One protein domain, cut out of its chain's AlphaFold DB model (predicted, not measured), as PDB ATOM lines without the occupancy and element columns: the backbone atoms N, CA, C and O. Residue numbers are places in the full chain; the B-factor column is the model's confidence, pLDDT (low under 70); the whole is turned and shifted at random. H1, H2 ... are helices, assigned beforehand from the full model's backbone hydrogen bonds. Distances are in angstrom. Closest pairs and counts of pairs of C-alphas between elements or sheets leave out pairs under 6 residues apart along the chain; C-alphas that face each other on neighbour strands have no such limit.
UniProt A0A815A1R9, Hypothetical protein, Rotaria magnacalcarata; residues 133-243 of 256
ATOM      1  N   THR A 133     110.237 206.091 328.991       77.56
ATOM      2  CA  THR A 133     111.027 205.361 329.984       77.56
ATOM      3  C   THR A 133     111.830 204.215 329.370       77.56
ATOM      4  O   THR A 133     112.947 203.951 329.808       77.56
ATOM      5  N   TRP A 134     111.327 203.578 328.304       80.31
ATOM      6  CA  TRP A 134     112.078 202.528 327.607       80.31
ATOM      7  C   TRP A 134     113.428 203.033 327.059       80.31
ATOM      8  O   TRP A 134     114.386 202.267 326.988       80.31
ATOM      9  N   LEU A 135     113.523 204.312 326.671       86.19
ATOM     10  CA  LEU A 135     114.740 204.894 326.097       86.19
ATOM     11  C   LEU A 135     115.857 204.900 327.149       86.19
ATOM     12  O   LEU A 135     116.971 204.455 326.885       86.19
ATOM     13  N   ILE A 136     115.523 205.301 328.377       88.50
ATOM     14  CA  ILE A 136     116.442 205.275 329.522       88.50
ATOM     15  C   ILE A 136     116.895 203.837 329.803       88.50
ATOM     16  O   ILE A 136     118.073 203.599 330.063       88.50
ATOM     17  N   PHE A 137     115.989 202.861 329.682       89.12
ATOM     18  CA  PHE A 137     116.333 201.448 329.825       89.12
ATOM     19  C   PHE A 137     117.312 200.962 328.742       89.12
ATOM     20  O   PHE A 137     118.246 200.231 329.063       89.12
ATOM     21  N   PHE A 138     117.154 201.379 327.482       91.69
ATOM     22  CA  PHE A 138     118.113 201.043 326.421       91.69
ATOM     23  C   PHE A 138     119.482 201.680 326.641       91.69
ATOM     24  O   PHE A 138     120.481 200.972 326.533       91.69
ATOM     25  N   ILE A 139     119.538 202.956 327.034       92.62
ATOM     26  CA  ILE A 139     120.799 203.616 327.404       92.62
ATOM     27  C   ILE A 139     121.480 202.837 328.532       92.62
ATOM     28  O   ILE A 139     122.649 202.482 328.421       92.62
ATOM     29  N   PHE A 140     120.737 202.504 329.590       93.06
ATOM     30  CA  PHE A 140     121.265 201.734 330.714       93.06
ATOM     31  C   PHE A 140     121.806 200.364 330.279       93.06
ATOM     32  O   PHE A 140     122.880 199.958 330.714       93.06
ATOM     33  N   ARG A 141     121.093 199.656 329.392       94.31
ATOM     34  CA  ARG A 141     121.536 198.356 328.867       94.31
ATOM     35  C   ARG A 141     122.804 198.462 328.030       94.31
ATOM     36  O   ARG A 141     123.695 197.643 328.229       94.31
ATOM     37  N   ILE A 142     122.903 199.454 327.148       94.31
ATOM     38  CA  ILE A 142     124.113 199.681 326.347       94.31
ATOM     39  C   ILE A 142     125.287 200.013 327.273       94.31
ATOM     40  O   ILE A 142     126.334 199.383 327.174       94.31
ATOM     41  N   CYS A 143     125.098 200.907 328.247       93.38
ATOM     42  CA  CYS A 143     126.133 201.214 329.233       93.38
ATOM     43  C   CYS A 143     126.570 199.981 330.031       93.38
ATOM     44  O   CYS A 143     127.760 199.803 330.250       93.38
ATOM     45  N   ALA A 144     125.639 199.112 330.439       93.19
ATOM     46  CA  ALA A 144     125.962 197.894 331.180       93.19
ATOM     47  C   ALA A 144     126.768 196.883 330.345       93.19
ATOM     48  O   ALA A 144     127.651 196.217 330.879       93.19
ATOM     49  N   ILE A 145     126.483 196.770 329.044       94.00
ATOM     50  CA  ILE A 145     127.227 195.894 328.127       94.00
ATOM     51  C   ILE A 145     128.628 196.463 327.860       94.00
ATOM     52  O   ILE A 145     129.612 195.725 327.890       94.00
ATOM     53  N   GLU A 146     128.727 197.775 327.639       92.88
ATOM     54  CA  GLU A 146     129.990 198.460 327.345       92.88
ATOM     55  C   GLU A 146     130.831 198.771 328.583       92.88
ATOM     56  O   GLU A 146     131.990 199.154 328.449       92.88
ATOM     57  N   TYR A 147     130.293 198.570 329.788       90.31
ATOM     58  CA  TYR A 147     130.969 198.879 331.048       90.31
ATOM     59  C   TYR A 147     132.372 198.264 331.134       90.31
ATOM     60  O   TYR A 147     133.295 198.892 331.637       90.31
ATOM     61  N   ARG A 148     132.557 197.056 330.585       86.06
ATOM     62  CA  ARG A 148     133.858 196.371 330.581       86.06
ATOM     63  C   ARG A 148     134.875 196.978 329.604       86.06
ATOM     64  O   ARG A 148     136.068 196.772 329.787       86.06
ATOM     65  N   GLN A 149     134.411 197.661 328.557       84.06
ATOM     66  CA  GLN A 149     135.262 198.336 327.566       84.06
ATOM     67  C   GLN A 149     135.555 199.794 327.952       84.06
ATOM     68  O   GLN A 149     136.495 200.389 327.433       84.06
ATOM     69  N   MET A 150     134.777 200.365 328.875       84.38
ATOM     70  CA  MET A 150     135.045 201.676 329.463       84.38
ATOM     71  C   MET A 150     136.307 201.663 330.341       84.38
ATOM     72  O   MET A 150     136.903 200.619 330.610       84.38
ATOM     73  N   ALA A 151     136.721 202.854 330.783       74.94
ATOM     74  CA  ALA A 151     137.900 203.061 331.620       74.94
ATOM     75  C   ALA A 151     138.016 202.005 332.747       74.94
ATOM     76  O   ALA A 151     137.050 201.803 333.490       74.94
ATOM     77  N   PRO A 152     139.181 201.338 332.886       73.06
ATOM     78  CA  PRO A 152     140.503 201.746 332.388       73.06
ATOM     79  C   PRO A 152     140.899 201.228 330.991       73.06
ATOM     80  O   PRO A 152     141.994 201.552 330.543       73.06
ATOM     81  N   ALA A 153     140.066 200.432 330.309       83.00
ATOM     82  CA  ALA A 153     140.467 199.771 329.061       83.00
ATOM     83  C   ALA A 153     140.611 200.749 327.882       83.00
ATOM     84  O   ALA A 153     141.640 200.758 327.210       83.00
ATOM     85  N   ASP A 154     139.602 201.593 327.656       85.19
ATOM     86  CA  ASP A 154     139.626 202.604 326.603       85.19
ATOM     87  C   ASP A 154     139.049 203.941 327.106       85.19
ATOM     88  O   ASP A 154     137.847 204.035 327.386       85.19
ATOM     89  N   PRO A 155     139.866 205.007 327.222       85.31
ATOM     90  CA  PRO A 155     139.395 206.316 327.670       85.31
ATOM     91  C   PRO A 155     138.496 207.009 326.636       85.31
ATOM     92  O   PRO A 155     137.807 207.976 326.961       85.31
ATOM     93  N   ASN A 156     138.478 206.532 325.388       88.19
ATOM     94  CA  ASN A 156     137.711 207.142 324.308       88.19
ATOM     95  C   ASN A 156     136.256 206.674 324.269       88.19
ATOM     96  O   ASN A 156     135.445 207.326 323.600       88.19
ATOM     97  N   ILE A 157     135.922 205.587 324.974       89.62
ATOM     98  CA  ILE A 157     134.560 205.085 325.181       89.62
ATOM     99  C   ILE A 157     134.024 205.714 326.466       89.62
ATOM    100  O   ILE A 157     134.188 205.195 327.569       89.62
ATOM    101  N   THR A 158     133.383 206.872 326.325       91.81
ATOM    102  CA  THR A 158     132.799 207.604 327.453       91.81
ATOM    103  C   THR A 158     131.282 207.463 327.486       91.81
ATOM    104  O   THR A 158     130.622 207.296 326.457       91.81
ATOM    105  N   LEU A 159     130.707 207.599 328.684       92.06
ATOM    106  CA  LEU A 159     129.257 207.597 328.887       92.06
ATOM    107  C   LEU A 159     128.551 208.650 328.013       92.06
ATOM    108  O   LEU A 159     127.501 208.370 327.439       92.06
ATOM    109  N   LEU A 160     129.152 209.834 327.863       92.31
ATOM    110  CA  LEU A 160     128.614 210.909 327.027       92.31
ATOM    111  C   LEU A 160     128.469 210.476 325.563       92.31
ATOM    112  O   LEU A 160     127.424 210.726 324.967       92.31
ATOM    113  N   LYS A 161     129.475 209.793 324.999       93.06
ATOM    114  CA  LYS A 161     129.407 209.293 323.619       93.06
ATOM    115  C   LYS A 161     128.314 208.249 323.445       93.06
ATOM    116  O   LYS A 161     127.585 208.312 322.465       93.06
ATOM    117  N   ILE A 162     128.136 207.349 324.414       93.81
ATOM    118  CA  ILE A 162     127.057 206.352 324.373       93.81
ATOM    119  C   ILE A 162     125.677 207.012 324.430       93.81
ATOM    120  O   ILE A 162     124.790 206.658 323.649       93.81
ATOM    121  N   ILE A 163     125.482 207.976 325.333       94.00
ATOM    122  CA  ILE A 163     124.211 208.701 325.448       94.00
ATOM    123  C   ILE A 163     123.934 209.473 324.157       94.00
ATOM    124  O   ILE A 163     122.824 209.388 323.630       94.00
ATOM    125  N   PHE A 164     124.934 210.178 323.623       94.81
ATOM    126  CA  PHE A 164     124.811 210.919 322.372       94.81
ATOM    127  C   PHE A 164     124.441 210.002 321.202       94.81
ATOM    128  O   PHE A 164     123.473 210.279 320.494       94.81
ATOM    129  N   GLU A 165     125.148 208.882 321.038       94.94
ATOM    130  CA  GLU A 165     124.888 207.924 319.960       94.94
ATOM    131  C   GLU A 165     123.470 207.344 320.067       94.94
ATOM    132  O   GLU A 165     122.748 207.249 319.075       94.94
ATOM    133  N   THR A 166     123.026 207.027 321.288       94.19
ATOM    134  CA  THR A 166     121.685 206.480 321.533       94.19
ATOM    135  C   THR A 166     120.588 207.511 321.259       94.19
ATOM    136  O   THR A 166     119.565 207.169 320.668       94.19
ATOM    137  N   MET A 167     120.784 208.776 321.644       93.19
ATOM    138  CA  MET A 167     119.827 209.856 321.367       93.19
ATOM    139  C   MET A 167     119.757 210.189 319.874       93.19
ATOM    140  O   MET A 167     118.661 210.360 319.340       93.19
ATOM    141  N   SER A 168     120.901 210.223 319.187       94.38
ATOM    142  CA  SER A 168     120.979 210.419 317.735       94.38
ATOM    143  C   SER A 168     120.263 209.299 316.976       94.38
ATOM    144  O   SER A 168     119.458 209.567 316.083       94.38
ATOM    145  N   ALA A 169     120.479 208.044 317.385       93.38
ATOM    146  CA  ALA A 169     119.778 206.884 316.844       93.38
ATOM    147  C   ALA A 169     118.269 206.946 317.111       93.38
ATOM    148  O   ALA A 169     117.469 206.714 316.207       93.38
ATOM    149  N   PHE A 170     117.876 207.308 318.335       91.25
ATOM    150  CA  PHE A 170     116.476 207.441 318.724       91.25
ATOM    151  C   PHE A 170     115.741 208.528 317.919       91.25
ATOM    152  O   PHE A 170     114.606 208.320 317.497       91.25
ATOM    153  N   GLY A 171     116.386 209.671 317.681       89.50
ATOM    154  CA  GLY A 171     115.857 210.750 316.842       89.50
ATOM    155  C   GLY A 171     116.044 210.529 315.339       89.50
ATOM    156  O   GLY A 171     115.642 211.383 314.554       89.50
ATOM    157  N   THR A 172     116.663 209.418 314.922       90.44
ATOM    158  CA  THR A 172     117.050 209.147 313.526       90.44
ATOM    159  C   THR A 172     117.838 210.297 312.876       90.44
ATOM    160  O   THR A 172     117.679 210.570 311.692       90.44
ATOM    161  N   VAL A 173     118.686 210.980 313.658       93.38
ATOM    162  CA  VAL A 173     119.483 212.137 313.208       93.38
ATOM    163  C   VAL A 173     120.688 211.684 312.382       93.38
ATOM    164  O   VAL A 173     121.019 212.301 311.375       93.38
ATOM    165  N   GLY A 174     121.345 210.599 312.805       88.88
ATOM    166  CA  GLY A 174     122.498 210.026 312.099       88.88
ATOM    167  C   GLY A 174     123.841 210.709 312.385       88.88
ATOM    168  O   GLY A 174     124.822 210.422 311.708       88.88
ATOM    169  N   LEU A 175     123.912 211.584 313.392       93.12
ATOM    170  CA  LEU A 175     125.171 212.169 313.863       93.12
ATOM    171  C   LEU A 175     125.874 211.241 314.857       93.12
ATOM    172  O   LEU A 175     125.219 210.569 315.654       93.12
ATOM    173  N   SER A 176     127.205 211.255 314.847       94.88
ATOM    174  CA  SER A 176     128.045 210.503 315.780       94.88
ATOM    175  C   SER A 176     129.246 211.343 316.202       94.88
ATOM    176  O   SER A 176     129.804 212.075 315.389       94.88
ATOM    177  N   LEU A 177     129.673 211.212 317.461       91.94
ATOM    178  CA  LEU A 177     130.912 211.832 317.958       91.94
ATOM    179  C   LEU A 177     132.174 211.105 317.470       91.94
ATOM    180  O   LEU A 177     133.285 211.566 317.727       91.94
ATOM    181  N   GLY A 178     132.002 209.974 316.783       91.19
ATOM    182  CA  GLY A 178     133.094 209.197 316.221       91.19
ATOM    183  C   GLY A 178     134.038 208.621 317.275       91.19
ATOM    184  O   GLY A 178     133.831 208.688 318.496       91.19
ATOM    185  N   TYR A 179     135.107 208.017 316.780       92.00
ATOM    186  CA  TYR A 179     136.146 207.419 317.599       92.00
ATOM    187  C   TYR A 179     137.517 207.833 317.046       92.00
ATOM    188  O   TYR A 179     137.680 207.890 315.826       92.00
ATOM    189  N   PRO A 180     138.494 208.184 317.899       88.75
ATOM    190  CA  PRO A 180     139.799 208.621 317.418       88.75
ATOM    191  C   PRO A 180     140.486 207.500 316.636       88.75
ATOM    192  O   PRO A 180     140.356 206.329 316.971       88.75
ATOM    193  N   ASN A 181     141.250 207.862 315.607       86.06
ATOM    194  CA  ASN A 181     141.986 206.932 314.738       86.06
ATOM    195  C   ASN A 181     141.135 206.106 313.756       86.06
ATOM    196  O   ASN A 181     141.710 205.371 312.957       86.06
ATOM    197  N   ILE A 182     139.802 206.245 313.749       90.06
ATOM    198  CA  ILE A 182     138.942 205.642 312.719       90.06
ATOM    199  C   ILE A 182     137.969 206.673 312.142       90.06
ATOM    200  O   ILE A 182     137.304 207.411 312.864       90.06
ATOM    201  N   VAL A 183     137.832 206.695 310.817       89.00
ATOM    202  CA  VAL A 183     136.878 207.568 310.111       89.00
ATOM    203  C   VAL A 183     135.526 206.856 310.002       89.00
ATOM    204  O   VAL A 183     135.030 206.562 308.920       89.00
ATOM    205  N   SER A 184     134.954 206.489 311.149       90.50
ATOM    206  CA  SER A 184     133.662 205.798 311.228       90.50
ATOM    207  C   SER A 184     132.855 206.277 312.433       90.50
ATOM    208  O   SER A 184     133.424 206.803 313.393       90.50
ATOM    209  N   SER A 185     131.533 206.076 312.405       90.81
ATOM    210  CA  SER A 185     130.672 206.356 313.564       90.81
ATOM    211  C   SER A 185     131.129 205.550 314.783       90.81
ATOM    212  O   SER A 185     131.598 204.411 314.668       90.81
ATOM    213  N   PHE A 186     130.946 206.144 315.960       93.50
ATOM    214  CA  PHE A 186     131.217 205.534 317.256       93.50
ATOM    215  C   PHE A 186     130.486 204.193 317.431       93.50
ATOM    216  O   PHE A 186     131.024 203.278 318.058       93.50
ATOM    217  N   ALA A 187     129.322 204.016 316.794       91.50
ATOM    218  CA  ALA A 187     128.592 202.753 316.783       91.50
ATOM    219  C   ALA A 187     129.408 201.569 316.232       91.50
ATOM    220  O   ALA A 187     129.115 200.424 316.573       91.50
ATOM    221  N   THR A 188     130.447 201.813 315.426       91.81
ATOM    222  CA  THR A 188     131.333 200.770 314.878       91.81
ATOM    223  C   THR A 188     132.151 200.075 315.966       91.81
ATOM    224  O   THR A 188     132.328 198.857 315.903       91.81
ATOM    225  N   VAL A 189     132.586 200.822 316.984       91.88
ATOM    226  CA  VAL A 189     133.436 200.329 318.086       91.88
ATOM    227  C   VAL A 189     132.620 199.613 319.165       91.88
ATOM    228  O   VAL A 189     133.150 198.790 319.905       91.88
ATOM    229  N   LEU A 190     131.307 199.863 319.222       91.81
ATOM    230  CA  LEU A 190     130.413 199.197 320.168       91.81
ATOM    231  C   LEU A 190     130.357 197.678 319.947       91.81
ATOM    232  O   LEU A 190     130.483 197.162 318.827       91.81
ATOM    233  N   SER A 191     130.081 196.955 321.031       93.25
ATOM    234  CA  SER A 191     129.861 195.513 320.995       93.25
ATOM    235  C   SER A 191     128.657 195.143 320.107       93.25
ATOM    236  O   SER A 191     127.717 195.931 319.935       93.25
ATOM    237  N   PRO A 192     128.628 193.922 319.541       95.06
ATOM    238  CA  PRO A 192     127.520 193.471 318.697       95.06
ATOM    239  C   PRO A 192     126.168 193.491 319.422       95.06
ATOM    240  O   PRO A 192     125.155 193.827 318.813       95.06
ATOM    241  N   ALA A 193     126.142 193.211 320.729       94.19
ATOM    242  CA  ALA A 193     124.918 193.286 321.524       94.19
ATOM    243  C   ALA A 193     124.390 194.730 321.628       94.19
ATOM    244  O   ALA A 193     123.200 194.968 321.419       94.19
ATOM    245  N   SER A 194     125.275 195.703 321.868       94.81
ATOM    246  CA  SER A 194     124.920 197.125 321.884       94.81
ATOM    247  C   SER A 194     124.409 197.606 320.527       94.81
ATOM    248  O   SER A 194     123.411 198.320 320.475       94.81
ATOM    249  N   LYS A 195     125.019 197.158 319.420       94.75
ATOM    250  CA  LYS A 195     124.570 197.480 318.051       94.75
ATOM    251  C   LYS A 195     123.132 197.032 317.787       94.75
ATOM    252  O   LYS A 195     122.356 197.799 317.225       94.75
ATOM    253  N   VAL A 196     122.741 195.836 318.235       95.94
ATOM    254  CA  VAL A 196     121.355 195.345 318.089       95.94
ATOM    255  C   VAL A 196     120.366 196.233 318.847       95.94
ATOM    256  O   VAL A 196     119.322 196.598 318.305       95.94
ATOM    257  N   ILE A 197     120.701 196.634 320.077       95.00
ATOM    258  CA  ILE A 197     119.864 197.551 320.868       95.00
ATOM    259  C   ILE A 197     119.771 198.923 320.181       95.00
ATOM    260  O   ILE A 197     118.708 199.545 320.165       95.00
ATOM    261  N   LEU A 198     120.861 199.381 319.568       94.44
ATOM    262  CA  LEU A 198     120.932 200.649 318.845       94.44
ATOM    263  C   LEU A 198     120.053 200.622 317.577       94.44
ATOM    264  O   LEU A 198     119.271 201.547 317.363       94.44
ATOM    265  N   ILE A 199     120.060 199.519 316.818       93.81
ATOM    266  CA  ILE A 199     119.146 199.292 315.681       93.81
ATOM    267  C   ILE A 199     117.683 199.272 316.147       93.81
ATOM    268  O   ILE A 199     116.833 199.941 315.558       93.81
ATOM    269  N   ALA A 200     117.378 198.556 317.234       92.06
ATOM    270  CA  ALA A 200     116.032 198.543 317.807       92.06
ATOM    271  C   ALA A 200     115.582 199.953 318.232       92.06
ATOM    272  O   ALA A 200     114.423 200.326 318.043       92.06
ATOM    273  N   THR A 201     116.507 200.763 318.751       92.00
ATOM    274  CA  THR A 201     116.256 202.158 319.128       92.00
ATOM    275  C   THR A 201     115.927 203.028 317.909       92.00
ATOM    276  O   THR A 201     114.989 203.821 317.989       92.00
ATOM    277  N   MET A 202     116.608 202.835 316.771       92.12
ATOM    278  CA  MET A 202     116.298 203.526 315.508       92.12
ATOM    279  C   MET A 202     114.910 203.163 314.970       92.12
ATOM    280  O   MET A 202     114.125 204.048 314.623       92.12
ATOM    281  N   LEU A 203     114.579 201.865 314.941       89.12
ATOM    282  CA  LEU A 203     113.262 201.393 314.500       89.12
ATOM    283  C   LEU A 203     112.161 202.006 315.365       89.12
ATOM    284  O   LEU A 203     111.201 202.592 314.863       89.12
ATOM    285  N   MET A 204     112.328 201.934 316.682       85.06
ATOM    286  CA  MET A 204     111.315 202.401 317.619       85.06
ATOM    287  C   MET A 204     111.188 203.933 317.647       85.06
ATOM    288  O   MET A 204     110.092 204.449 317.870       85.06
ATOM    289  N   GLY A 205     112.274 204.665 317.380       84.81
ATOM    290  CA  GLY A 205     112.248 206.108 317.134       84.81
ATOM    291  C   GLY A 205     111.328 206.469 315.970       84.81
ATOM    292  O   GLY A 205     110.422 207.291 316.118       84.81
ATOM    293  N   ARG A 206     111.468 205.751 314.850       85.19
ATOM    294  CA  ARG A 206     110.641 205.940 313.652       85.19
ATOM    295  C   ARG A 206     109.169 205.565 313.869       85.19
ATOM    296  O   ARG A 206     108.284 206.250 313.360       85.19
ATOM    297  N   HIS A 207     108.878 204.544 314.680       80.00
ATOM    298  CA  HIS A 207     107.501 204.119 314.982       80.00
ATOM    299  C   HIS A 207     106.686 205.120 315.824       80.00
ATOM    300  O   HIS A 207     105.456 205.050 315.816       80.00
ATOM    301  N   ARG A 208     107.317 206.087 316.511       72.25
ATOM    302  CA  ARG A 208     106.576 207.126 317.257       72.25
ATOM    303  C   ARG A 208     105.872 208.136 316.350       72.25
ATOM    304  O   ARG A 208     104.810 208.627 316.725       72.25
ATOM    305  N   GLY A 209     106.436 208.423 315.173       61.31
ATOM    306  CA  GLY A 209     105.860 209.384 314.225       61.31
ATOM    307  C   GLY A 209     104.522 208.920 313.640       61.31
ATOM    308  O   GLY A 209     103.596 209.714 313.518       61.31
ATOM    309  N   LEU A 210     104.386 207.615 313.369       60.22
ATOM    310  CA  LEU A 210     103.153 207.040 312.817       60.22
ATOM    311  C   LEU A 210     101.996 207.066 313.827       60.22
ATOM    312  O   LEU A 210     100.870 207.404 313.477       60.22
ATOM    313  N   LEU A 211     102.278 206.742 315.093       60.62
ATOM    314  CA  LEU A 211     101.257 206.706 316.144       60.62
ATOM    315  C   LEU A 211     100.767 208.103 316.545       60.62
ATOM    316  O   LEU A 211      99.615 208.239 316.948       60.62
ATOM    317  N   ALA A 212     101.624 209.125 316.453       61.88
ATOM    318  CA  ALA A 212     101.205 210.512 316.641       61.88
ATOM    319  C   ALA A 212     100.267 210.946 315.503       61.88
ATOM    320  O   ALA A 212      99.149 211.375 315.767       61.88
ATOM    321  N   SER A 213     100.663 210.691 314.252       67.56
ATOM    322  CA  SER A 213      99.859 211.052 313.081       67.56
ATOM    323  C   SER A 213      98.486 210.369 313.052       67.56
ATOM    324  O   SER A 213      97.517 210.996 312.636       67.56
ATOM    325  N   MET A 214      98.375 209.115 313.507       66.19
ATOM    326  CA  MET A 214      97.078 208.426 313.589       66.19
ATOM    327  C   MET A 214      96.134 209.049 314.623       66.19
ATOM    328  O   MET A 214      94.945 209.181 314.351       66.19
ATOM    329  N   LYS A 215      96.645 209.456 315.790       69.56
ATOM    330  CA  LYS A 215      95.821 210.082 316.839       69.56
ATOM    331  C   LYS A 215      95.321 211.462 316.430       69.56
ATOM    332  O   LYS A 215      94.178 211.815 316.720       69.56
ATOM    333  N   ASP A 216      96.168 212.220 315.741       74.56
ATOM    334  CA  ASP A 216      95.792 213.528 315.212       74.56
ATOM    335  C   ASP A 216      94.702 213.371 314.144       74.56
ATOM    336  O   ASP A 216      93.699 214.081 314.179       74.56
ATOM    337  N   GLN A 217      94.838 212.374 313.264       74.31
ATOM    338  CA  GLN A 217      93.842 212.073 312.235       74.31
ATOM    339  C   GLN A 217      92.484 211.673 312.825       74.31
ATOM    340  O   GLN A 217      91.460 212.210 312.411       74.31
ATOM    341  N   GLU A 218      92.471 210.782 313.817       75.19
ATOM    342  CA  GLU A 218      91.246 210.360 314.505       75.19
ATOM    343  C   GLU A 218      90.546 211.557 315.179       75.19
ATOM    344  O   GLU A 218      89.332 211.726 315.077       75.19
ATOM    345  N   THR A 219      91.316 212.456 315.799       78.12
ATOM    346  CA  THR A 219      90.777 213.672 316.430       78.12
ATOM    347  C   THR A 219      90.161 214.630 315.404       78.12
ATOM    348  O   THR A 219      89.094 215.201 315.650       78.12
ATOM    349  N   ILE A 220      90.805 214.798 314.244       83.50
ATOM    350  CA  ILE A 220      90.287 215.619 313.140       83.50
ATOM    351  C   ILE A 220      88.986 215.019 312.598       83.50
ATOM    352  O   ILE A 220      88.020 215.750 312.372       83.50
ATOM    353  N   GLU A 221      88.929 213.696 312.438       83.56
ATOM    354  CA  GLU A 221      87.749 212.989 311.942       83.56
ATOM    355  C   GLU A 221      86.554 213.129 312.899       83.56
ATOM    356  O   GLU A 221      85.461 213.502 312.463       83.56
ATOM    357  N   TYR A 222      86.760 212.965 314.214       82.56
ATOM    358  CA  TYR A 222      85.709 213.215 315.209       82.56
ATOM    359  C   TYR A 222      85.229 214.671 315.210       82.56
ATOM    360  O   TYR A 222      84.027 214.925 315.318       82.56
ATOM    361  N   SER A 223      86.142 215.639 315.067       87.12
ATOM    362  CA  SER A 223      85.777 217.058 315.014       87.12
ATOM    363  C   SER A 223      84.942 217.386 313.774       87.12
ATOM    364  O   SER A 223      83.934 218.086 313.884       87.12
ATOM    365  N   ALA A 224      85.320 216.855 312.609       89.06
ATOM    366  CA  ALA A 224      84.568 217.031 311.371       89.06
ATOM    367  C   ALA A 224      83.181 216.375 311.453       89.06
ATOM    368  O   ALA A 224      82.185 216.975 311.042       89.06
ATOM    369  N   PHE A 225      83.098 215.177 312.035       91.31
ATOM    370  CA  PHE A 225      81.837 214.466 312.224       91.31
ATOM    371  C   PHE A 225      80.869 215.222 313.150       91.31
ATOM    372  O   PHE A 225      79.687 215.344 312.823       91.31
ATOM    373  N   ASP A 226      81.347 215.797 314.264       90.62
ATOM    374  CA  ASP A 226      80.495 216.587 315.174       90.62
ATOM    375  C   ASP A 226      79.951 217.855 314.496       90.62
ATOM    376  O   ASP A 226      78.771 218.192 314.628       90.62
ATOM    377  N   LEU A 227      80.785 218.535 313.704       93.62
ATOM    378  CA  LEU A 227      80.364 219.705 312.928       93.62
ATOM    379  C   LEU A 227      79.271 219.349 311.914       93.62
ATOM    380  O   LEU A 227      78.258 220.048 311.826       93.62
ATOM    381  N   LEU A 228      79.437 218.235 311.201       95.44
ATOM    382  CA  LEU A 228      78.465 217.760 310.219       95.44
ATOM    383  C   LEU A 228      77.129 217.378 310.879       95.44
ATOM    384  O   LEU A 228      76.054 217.672 310.348       95.44
ATOM    385  N   ASN A 229      77.185 216.777 312.069       94.12
ATOM    386  CA  ASN A 229      75.995 216.457 312.855       94.12
ATOM    387  C   ASN A 229      75.264 217.714 313.341       94.12
ATOM    388  O   ASN A 229      74.034 217.771 313.291       94.12
ATOM    389  N   ARG A 230      75.995 218.750 313.770       95.31
ATOM    390  CA  ARG A 230      75.392 220.034 314.163       95.31
ATOM    391  C   ARG A 230      74.685 220.721 312.998       95.31
ATOM    392  O   ARG A 230      73.576 221.215 313.185       95.31
ATOM    393  N   GLU A 231      75.295 220.736 311.815       96.25
ATOM    394  CA  GLU A 231      74.677 221.247 310.582       96.25
ATOM    395  C   GLU A 231      73.394 220.479 310.241       96.25
ATOM    396  O   GLU A 231      72.337 221.086 310.053       96.25
ATOM    397  N   ARG A 232      73.436 219.139 310.276       97.00
ATOM    398  CA  ARG A 232      72.240 218.309 310.060       97.00
ATOM    399  C   ARG A 232      71.107 218.641 311.027       97.00
ATOM    400  O   ARG A 232      69.959 218.742 310.601       97.00
ATOM    401  N   LEU A 233      71.403 218.823 312.313       96.06
ATOM    402  CA  LEU A 233      70.384 219.138 313.318       96.06
ATOM    403  C   LEU A 233      69.752 220.519 313.107       96.06
ATOM    404  O   LEU A 233      68.548 220.667 313.322       96.06
ATOM    405  N   LYS A 234      70.523 221.520 312.655       96.88
ATOM    406  CA  LYS A 234      69.970 222.838 312.297       96.88
ATOM    407  C   LYS A 234      68.952 222.717 311.168       96.88
ATOM    408  O   LYS A 234      67.845 223.229 311.310       96.88
ATOM    409  N   LEU A 235      69.305 221.987 310.108       96.19
ATOM    410  CA  LEU A 235      68.430 221.775 308.953       96.19
ATOM    411  C   LEU A 235      67.140 221.040 309.336       96.19
ATOM    412  O   LEU A 235      66.061 221.424 308.894       96.19
ATOM    413  N   ILE A 236      67.225 220.019 310.199       96.19
ATOM    414  CA  ILE A 236      66.042 219.294 310.692       96.19
ATOM    415  C   ILE A 236      65.121 220.232 311.483       96.19
ATOM    416  O   ILE A 236      63.921 220.277 311.222       96.19
ATOM    417  N   CYS A 237      65.677 221.025 312.405       94.62
ATOM    418  CA  CYS A 237      64.910 222.011 313.171       94.62
ATOM    419  C   CYS A 237      64.245 223.064 312.271       94.62
ATOM    420  O   CYS A 237      63.117 223.487 312.526       94.62
ATOM    421  N   GLU A 238      64.945 223.521 311.236       96.81
ATOM    422  CA  GLU A 238      64.432 224.510 310.288       96.81
ATOM    423  C   GLU A 238      63.294 223.938 309.429       96.81
ATOM    424  O   GLU A 238      62.245 224.573 309.266       96.81
ATOM    425  N   TYR A 239      63.449 222.694 308.968       93.75
ATOM    426  CA  TYR A 239      62.405 221.949 308.266       93.75
ATOM    427  C   TYR A 239      61.165 221.708 309.144       93.75
ATOM    428  O   TYR A 239      60.024 221.842 308.696       93.75
ATOM    429  N   GLU A 240      61.353 221.395 310.426       95.56
ATOM    430  CA  GLU A 240      60.240 221.164 311.347       95.56
ATOM    431  C   GLU A 240      59.470 222.460 311.646       95.56
ATOM    432  O   GLU A 240      58.237 222.472 311.608       95.56
ATOM    433  N   LYS A 241      60.175 223.585 311.845       95.25
ATOM    434  CA  LYS A 241      59.553 224.911 312.026       95.25
ATOM    435  C   LYS A 241      58.727 225.333 310.814       95.25
ATOM    436  O   LYS A 241      57.595 225.793 310.981       95.25
ATOM    437  N   THR A 242      59.265 225.168 309.606       93.81
ATOM    438  CA  THR A 242      58.546 225.484 308.360       93.81
ATOM    439  C   THR A 242      57.318 224.586 308.182       93.81
ATOM    440  O   THR A 242      56.225 225.086 307.906       93.81
ATOM    441  N   THR A 243      57.441 223.284 308.459       92.81
ATOM    442  CA  THR A 243      56.326 222.322 308.385       92.81
ATOM    443  C   THR A 243      55.212 222.624 309.401       92.81
ATOM    444  O   THR A 243      54.025 222.598 309.060       92.81
TER     445      THR A 243
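This is residues 133 to 243 of the 256 residues of the protein "Hypothetical protein" of Rotaria magnacalcarata (UniProt A0A815A1R9). One very long helix, H3, makes the length of the domain: its first part packs with the two shorter helices, H1 and H2, in a small compact head, and its residues 209 to 243 stick out as a long free arm. In the head H1 lies beside the first part of H3, running opposite ways, while H2 stands at a steep tilt to both. The printed part has 111 residues with three named helices, in the order H1, H2, H3, and no named strand; its class is all helix. The whole is extended, with a radius of gyration of the C-alphas of 25.5 A and spans of 90 by 25 by 19 A.

H3, residues 192 to 243, touches H1, residues 133 to 146, with its residues 193 to 201 alone. Their closest C-alphas, those of Ile 142 and Ser 194, are 5.2 A apart, and the two run opposite ways at a shallow tilt of 7 degrees. H2, residues 159 to 170, touches H3 through residues 166 to 170 of H2 and 198 to 206 of H3 alone. Their closest C-alphas, those of Phe 170 and Gly 205, are 4.7 A apart, and they run the same way at a steep tilt of 41 degrees. H1 and H2 touch, closest at the C-alphas of Ile 139 and Ile 163, 6.4 A apart, and run opposite ways at a steep tilt of 47 degrees. The helix packing is mostly crossed, but only just: one of the three pairs is at a shallow tilt. Every O i to N i+4 pair is within hydrogen-bond range in H1 and H2, and 45 of 48 are in H3.

H3 measures 77.5 A from C-alpha 192 at (127.520, 193.471, 318.697) to C-alpha 243 at (56.326, 222.322, 308.385). H1 measures 20.4 A and begins with C-alpha 133 at (111.027, 205.361, 329.984). H2 measures 16.3 A.

The C-alphas farthest apart, those of Pro 152 and Thr 243, are 89.9 A apart. Without residues 209 to 243, which stand free, the body spans 37 by 25 by 19 A. The links H1 to H2, 12 residues, and H2 to H3, 21 residues, are long. The printed part has no cut. The mean pLDDT of the printed part is 88.5, and residues 209 to 215 are under 70.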